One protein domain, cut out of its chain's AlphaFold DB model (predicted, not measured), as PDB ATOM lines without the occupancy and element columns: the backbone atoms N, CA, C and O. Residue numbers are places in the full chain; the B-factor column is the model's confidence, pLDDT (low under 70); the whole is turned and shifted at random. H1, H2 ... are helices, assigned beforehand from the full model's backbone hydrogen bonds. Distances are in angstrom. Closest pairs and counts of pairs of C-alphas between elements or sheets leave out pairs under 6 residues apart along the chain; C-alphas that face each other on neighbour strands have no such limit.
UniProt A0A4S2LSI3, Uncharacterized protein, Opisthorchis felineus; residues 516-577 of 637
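This is residues 516 to 577 of the 637 residues of an uncharacterized protein of Opisthorchis felineus (UniProt A0A4S2LSI3). One long helix, H2, makes the length of the domain, and the short helix H1 packs crosswise on its last part. Between them a long loop, residues 533 to 553, folds back along H2 to reach its first residue. The printed part has 62 residues with two named helices, H1 then H2, and no named strand; the class is all helix. It is compact, with a radius of gyration of the C-alphas of 11.6 A, yet elongated, spanning 36 by 19 by 16 A.

H1 is residues 524 to 532, 12.0 A long, with C-alpha 524 at (325.248, 191.566, 185.162). H2 is residues 554 to 577, 34.6 A long, from C-alpha 554 at (307.078, 191.736, 201.859) to C-alpha 577 at (317.842, 190.637, 169.034).

H1 touches H2, which meets it with residues 568 to 576 alone; the closest C-alphas, of Thr 526 and Ala 572, are 5.6 A apart. They run the same way at a steep tilt of 59 degrees. In H1 and H2 every O i to N i+4 pair is within hydrogen-bond range.

The C-alphas farthest apart, of Gly 550 and Lys 577, are 37.3 A apart. The printed part has no cut. The link from H1 to H2 is long, 21 residues. Mean pLDDT of the printed part is 91.8; residue 549 is under 70.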
ATOM      1  N   PRO A 516     316.955 204.421 188.947       90.19
ATOM      2  CA  PRO A 516     318.036 203.985 188.077       90.19
ATOM      3  C   PRO A 516     318.090 202.459 188.028       90.19
ATOM      4  O   PRO A 516     317.939 201.798 189.061       90.19
ATOM      5  N   ILE A 517     318.323 201.886 186.843       91.56
ATOM      6  CA  ILE A 517     318.259 200.425 186.635       91.56
ATOM      7  C   ILE A 517     319.188 199.626 187.564       91.56
ATOM      8  O   ILE A 517     318.893 198.484 187.901       91.56
ATOM      9  N   GLN A 518     320.252 200.256 188.069       89.62
ATOM     10  CA  GLN A 518     321.182 199.718 189.068       89.62
ATOM     11  C   GLN A 518     320.511 199.391 190.421       89.62
ATOM     12  O   GLN A 518     321.010 198.558 191.176       89.62
ATOM     13  N   CYS A 519     319.366 200.008 190.739       87.75
ATOM     14  CA  CYS A 519     318.551 199.676 191.912       87.75
ATOM     15  C   CYS A 519     317.662 198.436 191.708       87.75
ATOM     16  O   CYS A 519     317.039 197.968 192.666       87.75
ATOM     17  N   LEU A 520     317.579 197.897 190.489       86.44
ATOM     18  CA  LEU A 520     317.008 196.580 190.236       86.44
ATOM     19  C   LEU A 520     318.113 195.532 190.424       86.44
ATOM     20  O   LEU A 520     319.193 195.645 189.853       86.44
ATOM     21  N   ARG A 521     317.845 194.478 191.206       90.94
ATOM     22  CA  ARG A 521     318.793 193.370 191.464       90.94
ATOM     23  C   ARG A 521     318.889 192.402 190.273       90.94
ATOM     24  O   ARG A 521     318.541 191.222 190.395       90.94
ATOM     25  N   LEU A 522     319.256 192.948 189.118       94.44
ATOM     26  CA  LEU A 522     319.449 192.256 187.846       94.44
ATOM     27  C   LEU A 522     320.728 191.414 187.872       94.44
ATOM     28  O   LEU A 522     321.613 191.621 188.705       94.44
ATOM     29  N   ASP A 523     320.824 190.463 186.950       95.00
ATOM     30  CA  ASP A 523     322.098 189.841 186.612       95.00
ATOM     31  C   ASP A 523     322.995 190.827 185.824       95.00
ATOM     32  O   ASP A 523     322.479 191.748 185.180       95.00
ATOM     33  N   PRO A 524     324.332 190.653 185.845       95.25
ATOM     34  CA  PRO A 524     325.248 191.566 185.162       95.25
ATOM     35  C   PRO A 524     325.021 191.669 183.648       95.25
ATOM     36  O   PRO A 524     325.241 192.735 183.083       95.25
ATOM     37  N   THR A 525     324.560 190.598 182.994       94.75
ATOM     38  CA  THR A 525     324.371 190.547 181.536       94.75
ATOM     39  C   THR A 525     323.164 191.375 181.103       94.75
ATOM     40  O   THR A 525     323.271 192.178 180.174       94.75
ATOM     41  N   THR A 526     322.036 191.244 181.805       95.56
ATOM     42  CA  THR A 526     320.857 192.104 181.624       95.56
ATOM     43  C   THR A 526     321.207 193.566 181.908       95.56
ATOM     44  O   THR A 526     320.824 194.442 181.133       95.56
ATOM     45  N   LEU A 527     321.966 193.841 182.978       95.69
ATOM     46  CA  LEU A 527     322.350 195.206 183.353       95.69
ATOM     47  C   LEU A 527     323.259 195.868 182.299       95.69
ATOM     48  O   LEU A 527     322.968 196.985 181.875       95.69
ATOM     49  N   ASP A 528     324.314 195.181 181.845       94.94
ATOM     50  CA  ASP A 528     325.190 195.656 180.763       94.94
ATOM     51  C   ASP A 528     324.409 195.880 179.464       94.94
ATOM     52  O   ASP A 528     324.575 196.908 178.813       94.94
ATOM     53  N   THR A 529     323.496 194.966 179.121       94.50
ATOM     54  CA  THR A 529     322.664 195.097 177.918       94.50
ATOM     55  C   THR A 529     321.792 196.351 177.982       94.50
ATOM     56  O   THR A 529     321.801 197.138 177.040       94.50
ATOM     57  N   LEU A 530     321.086 196.593 179.091       94.94
ATOM     58  CA  LEU A 530     320.252 197.792 179.248       94.94
ATOM     59  C   LEU A 530     321.087 199.085 179.202       94.94
ATOM     60  O   LEU A 530     320.719 200.017 178.485       94.94
ATOM     61  N   LEU A 531     322.246 199.120 179.872       94.38
ATOM     62  CA  LEU A 531     323.177 200.257 179.813       94.38
ATOM     63  C   LEU A 531     323.706 200.506 178.391       94.38
ATOM     64  O   LEU A 531     323.796 201.656 177.964       94.38
ATOM     65  N   ARG A 532     324.000 199.445 177.630       93.56
ATOM     66  CA  ARG A 532     324.471 199.513 176.236       93.56
ATOM     67  C   ARG A 532     323.433 200.112 175.277       93.56
ATOM     68  O   ARG A 532     323.818 200.707 174.276       93.56
ATOM     69  N   TYR A 533     322.144 200.000 175.601       92.19
ATOM     70  CA  TYR A 533     321.039 200.672 174.898       92.19
ATOM     71  C   TYR A 533     320.582 201.976 175.576       92.19
ATOM     72  O   TYR A 533     319.503 202.477 175.276       92.19
ATOM     73  N   ASN A 534     321.406 202.547 176.465       93.00
ATOM     74  CA  ASN A 534     321.152 203.802 177.181       93.00
ATOM     75  C   ASN A 534     319.864 203.808 178.042       93.00
ATOM     76  O   ASN A 534     319.328 204.868 178.366       93.00
ATOM     77  N   ILE A 535     319.377 202.629 178.445       93.56
ATOM     78  CA  ILE A 535     318.208 202.484 179.320       93.56
ATOM     79  C   ILE A 535     318.647 202.747 180.763       93.56
ATOM     80  O   ILE A 535     319.082 201.841 181.473       93.56
ATOM     81  N   VAL A 536     318.597 204.009 181.190       92.25
ATOM     82  CA  VAL A 536     319.109 204.443 182.504       92.25
ATOM     83  C   VAL A 536     318.065 204.380 183.622       92.25
ATOM     84  O   VAL A 536     318.429 204.126 184.772       92.25
ATOM     85  N   ASP A 537     316.781 204.560 183.300       93.00
ATOM     86  CA  ASP A 537     315.667 204.509 184.256       93.00
ATOM     87  C   ASP A 537     314.878 203.200 184.111       93.00
ATOM     88  O   ASP A 537     314.518 202.793 183.008       93.00
ATOM     89  N   ALA A 538     314.541 202.559 185.229       92.19
ATOM     90  CA  ALA A 538     313.669 201.391 185.245       92.19
ATOM     91  C   ALA A 538     312.272 201.688 184.675       92.19
ATOM     92  O   ALA A 538     311.651 200.788 184.112       92.19
ATOM     93  N   ASN A 539     311.796 202.936 184.765       92.69
ATOM     94  CA  ASN A 539     310.508 203.348 184.194       92.69
ATOM     95  C   ASN A 539     310.462 203.244 182.651       92.69
ATOM     96  O   ASN A 539     309.375 203.174 182.083       92.69
ATOM     97  N   GLN A 540     311.616 203.177 181.971       92.88
ATOM     98  CA  GLN A 540     311.712 202.980 180.515       92.88
ATOM     99  C   GLN A 540     311.526 201.510 180.088       92.88
ATOM    100  O   GLN A 540     311.368 201.234 178.902       92.88
ATOM    101  N   ILE A 541     311.561 200.554 181.024       94.31
ATOM    102  CA  ILE A 541     311.476 199.117 180.727       94.31
ATOM    103  C   ILE A 541     310.000 198.717 180.523       94.31
ATOM    104  O   ILE A 541     309.207 198.829 181.463       94.31
ATOM    105  N   PRO A 542     309.599 198.187 179.349       93.06
ATOM    106  CA  PRO A 542     308.224 197.755 179.108       93.06
ATOM    107  C   PRO A 542     307.736 196.727 180.137       93.06
ATOM    108  O   PRO A 542     308.396 195.729 180.421       93.06
ATOM    109  N   GLY A 543     306.555 196.971 180.711       91.31
ATOM    110  CA  GLY A 543     305.956 196.101 181.730       91.31
ATOM    111  C   GLY A 543     306.544 196.235 183.143       91.31
ATOM    112  O   GLY A 543     306.077 195.536 184.046       91.31
ATOM    113  N   TYR A 544     307.516 197.127 183.365       94.56
ATOM    114  CA  TYR A 544     307.976 197.484 184.706       94.56
ATOM    115  C   TYR A 544     306.852 198.124 185.537       94.56
ATOM    116  O   TYR A 544     306.034 198.894 185.035       94.56
ATOM    117  N   GLN A 545     306.813 197.803 186.830       91.50
ATOM    118  CA  GLN A 545     305.836 198.343 187.773       91.50
ATOM    119  C   GLN A 545     306.562 199.063 188.924       91.50
ATOM    120  O   GLN A 545     307.238 198.395 189.718       91.50
ATOM    121  N   PRO A 546     306.438 200.402 189.045       89.00
ATOM    122  CA  PRO A 546     307.032 201.166 190.137       89.00
ATOM    123  C   PRO A 546     306.673 200.599 191.514       89.00
ATOM    124  O   PRO A 546     305.544 200.184 191.776       89.00
ATOM    125  N   ILE A 547     307.663 200.564 192.406       86.19
ATOM    126  CA  ILE A 547     307.512 199.996 193.745       86.19
ATOM    127  C   ILE A 547     307.233 201.130 194.729       86.19
ATOM    128  O   ILE A 547     308.158 201.803 195.179       86.19
ATOM    129  N   CYS A 548     305.963 201.310 195.090       79.31
ATOM    130  CA  CYS A 548     305.563 202.224 196.159       79.31
ATOM    131  C   CYS A 548     306.086 201.702 197.508       79.31
ATOM    132  O   CYS A 548     305.531 200.763 198.087       79.31
ATOM    133  N   VAL A 549     307.177 202.292 197.996       69.31
ATOM    134  CA  VAL A 549     307.783 201.932 199.283       69.31
ATOM    135  C   VAL A 549     306.823 202.316 200.416       69.31
ATOM    136  O   VAL A 549     306.347 203.444 200.472       69.31
ATOM    137  N   GLY A 550     306.532 201.373 201.318       72.56
ATOM    138  CA  GLY A 550     305.729 201.609 202.528       72.56
ATOM    139  C   GLY A 550     304.263 201.146 202.496       72.56
ATOM    140  O   GLY A 550     303.622 201.185 203.540       72.56
ATOM    141  N   SER A 551     303.723 200.669 201.365       74.94
ATOM    142  CA  SER A 551     302.305 200.237 201.264       74.94
ATOM    143  C   SER A 551     302.081 198.766 200.874       74.94
ATOM    144  O   SER A 551     300.938 198.323 200.732       74.94
ATOM    145  N   LEU A 552     303.151 197.984 200.695       86.00
ATOM    146  CA  LEU A 552     303.095 196.594 200.233       86.00
ATOM    147  C   LEU A 552     303.732 195.642 201.261       86.00
ATOM    148  O   LEU A 552     304.857 195.900 201.675       86.00
ATOM    149  N   PRO A 553     303.079 194.521 201.632       91.94
ATOM    150  CA  PRO A 553     303.704 193.499 202.471       91.94
ATOM    151  C   PRO A 553     304.811 192.760 201.706       91.94
ATOM    152  O   PRO A 553     304.705 192.567 200.490       91.94
ATOM    153  N   ASP A 554     305.829 192.278 202.422       90.75
ATOM    154  CA  ASP A 554     307.078 191.736 201.859       90.75
ATOM    155  C   ASP A 554     306.884 190.694 200.751       90.75
ATOM    156  O   ASP A 554     307.562 190.738 199.729       90.75
ATOM    157  N   TRP A 555     305.924 189.776 200.894       92.75
ATOM    158  CA  TRP A 555     305.652 188.759 199.869       92.75
ATOM    159  C   TRP A 555     305.160 189.370 198.545       92.75
ATOM    160  O   TRP A 555     305.448 188.843 197.468       92.75
ATOM    161  N   LYS A 556     304.422 190.487 198.607       92.75
ATOM    162  CA  LYS A 556     303.911 191.219 197.441       92.75
ATOM    163  C   LYS A 556     305.007 192.105 196.853       92.75
ATOM    164  O   LYS A 556     305.135 192.145 195.632       92.75
ATOM    165  N   LEU A 557     305.834 192.718 197.705       91.56
ATOM    166  CA  LEU A 557     307.053 193.432 197.317       91.56
ATOM    167  C   LEU A 557     308.022 192.507 196.556       91.56
ATOM    168  O   LEU A 557     308.331 192.774 195.401       91.56
ATOM    169  N   GLN A 558     308.403 191.363 197.128       91.38
ATOM    170  CA  GLN A 558     309.281 190.372 196.485       91.38
ATOM    171  C   GLN A 558     308.695 189.811 195.179       91.38
ATOM    172  O   GLN A 558     309.433 189.528 194.233       91.38
ATOM    173  N   LYS A 559     307.366 189.645 195.095       94.00
ATOM    174  CA  LYS A 559     306.685 189.220 193.859       94.00
ATOM    175  C   LYS A 559     306.738 190.304 192.775       94.00
ATOM    176  O   LYS A 559     306.871 189.965 191.601       94.00
ATOM    177  N   LEU A 560     306.674 191.579 193.161       93.19
ATOM    178  CA  LEU A 560     306.811 192.730 192.267       93.19
ATOM    179  C   LEU A 560     308.266 192.907 191.802       93.19
ATOM    180  O   LEU A 560     308.519 193.009 190.606       93.19
ATOM    181  N   GLU A 561     309.238 192.812 192.713       92.94
ATOM    182  CA  GLU A 561     310.672 192.785 192.385       92.94
ATOM    183  C   GLU A 561     311.054 191.613 191.475       92.94
ATOM    184  O   GLU A 561     311.951 191.740 190.644       92.94
ATOM    185  N   ARG A 562     310.398 190.455 191.616       94.94
ATOM    186  CA  ARG A 562     310.597 189.331 190.696       94.94
ATOM    187  C   ARG A 562     310.077 189.670 189.299       94.94
ATOM    188  O   ARG A 562     310.866 189.614 188.363       94.94
ATOM    189  N   LYS A 563     308.822 190.118 189.185       95.94
ATOM    190  CA  LYS A 563     308.226 190.549 187.909       95.94
ATOM    191  C   LYS A 563     309.045 191.626 187.200       95.94
ATOM    192  O   LYS A 563     309.276 191.522 186.004       95.94
ATOM    193  N   ASN A 564     309.517 192.632 187.931       95.50
ATOM    194  CA  ASN A 564     310.305 193.726 187.360       95.50
ATOM    195  C   ASN A 564     311.655 193.246 186.801       95.50
ATOM    196  O   ASN A 564     312.129 193.787 185.808       95.50
ATOM    197  N   ARG A 565     312.259 192.209 187.399       95.19
ATOM    198  CA  ARG A 565     313.475 191.575 186.865       95.19
ATOM    199  C   ARG A 565     313.184 190.638 185.695       95.19
ATOM    200  O   ARG A 565     313.955 190.619 184.748       95.19
ATOM    201  N   GLU A 566     312.067 189.910 185.734       95.88
ATOM    202  CA  GLU A 566     311.586 189.091 184.611       95.88
ATOM    203  C   GLU A 566     311.298 189.967 183.373       95.88
ATOM    204  O   GLU A 566     311.730 189.624 182.274       95.88
ATOM    205  N   ALA A 567     310.666 191.134 183.554       95.88
ATOM    206  CA  ALA A 567     310.433 192.125 182.499       95.88
ATOM    207  C   ALA A 567     311.743 192.724 181.955       95.88
ATOM    208  O   ALA A 567     311.955 192.741 180.745       95.88
ATOM    209  N   ALA A 568     312.657 193.146 182.837       96.31
ATOM    210  CA  ALA A 568     313.963 193.675 182.444       96.31
ATOM    211  C   ALA A 568     314.811 192.658 181.656       96.31
ATOM    212  O   ALA A 568     315.403 193.018 180.641       96.31
ATOM    213  N   ALA A 569     314.829 191.389 182.075       96.06
ATOM    214  CA  ALA A 569     315.531 190.319 181.365       96.06
ATOM    215  C   ALA A 569     314.885 190.007 180.004       96.06
ATOM    216  O   ALA A 569     315.591 189.853 179.008       96.06
ATOM    217  N   ALA A 570     313.549 189.964 179.928       96.19
ATOM    218  CA  ALA A 570     312.837 189.785 178.661       96.19
ATOM    219  C   ALA A 570     313.129 190.929 177.673       96.19
ATOM    220  O   ALA A 570     313.427 190.669 176.508       96.19
ATOM    221  N   TYR A 571     313.120 192.178 178.151       95.81
ATOM    222  CA  TYR A 571     313.424 193.354 177.338       95.81
ATOM    223  C   TYR A 571     314.897 193.408 176.908       95.81
ATOM    224  O   TYR A 571     315.180 193.700 175.751       95.81
ATOM    225  N   ALA A 572     315.845 193.029 177.773       95.50
ATOM    226  CA  ALA A 572     317.254 192.901 177.393       95.50
ATOM    227  C   ALA A 572     317.476 191.835 176.301       95.50
ATOM    228  O   ALA A 572     318.225 192.079 175.356       95.50
ATOM    229  N   ILE A 573     316.784 190.691 176.371       94.50
ATOM    230  CA  ILE A 573     316.804 189.668 175.308       94.50
ATOM    231  C   ILE A 573     316.207 190.217 174.002       94.50
ATOM    232  O   ILE A 573     316.688 189.888 172.916       94.50
ATOM    233  N   GLU A 574     315.168 191.050 174.076       93.44
ATOM    234  CA  GLU A 574     314.600 191.701 172.895       93.44
ATOM    235  C   GLU A 574     315.583 192.708 172.280       93.44
ATOM    236  O   GLU A 574     315.910 192.605 171.098       93.44
ATOM    237  N   LEU A 575     316.138 193.617 173.084       92.19
ATOM    238  CA  LEU A 575     317.170 194.571 172.672       92.19
ATOM    239  C   LEU A 575     318.404 193.870 172.079       92.19
ATOM    240  O   LEU A 575     318.954 194.322 171.076       92.19
ATOM    241  N   GLN A 576     318.814 192.722 172.626       91.69
ATOM    242  CA  GLN A 576     319.899 191.914 172.061       91.69
ATOM    243  C   GLN A 576     319.562 191.401 170.648       91.69
ATOM    244  O   GLN A 576     320.437 191.414 169.780       91.69
ATOM    245  N   LYS A 577     318.308 191.002 170.386       90.19
ATOM    246  CA  LYS A 577     317.842 190.637 169.034       90.19
ATOM    247  C   LYS A 577     317.820 191.853 168.109       90.19
ATOM    248  O   LYS A 577     318.330 191.755 166.998       90.19
TER     249      LYS A 577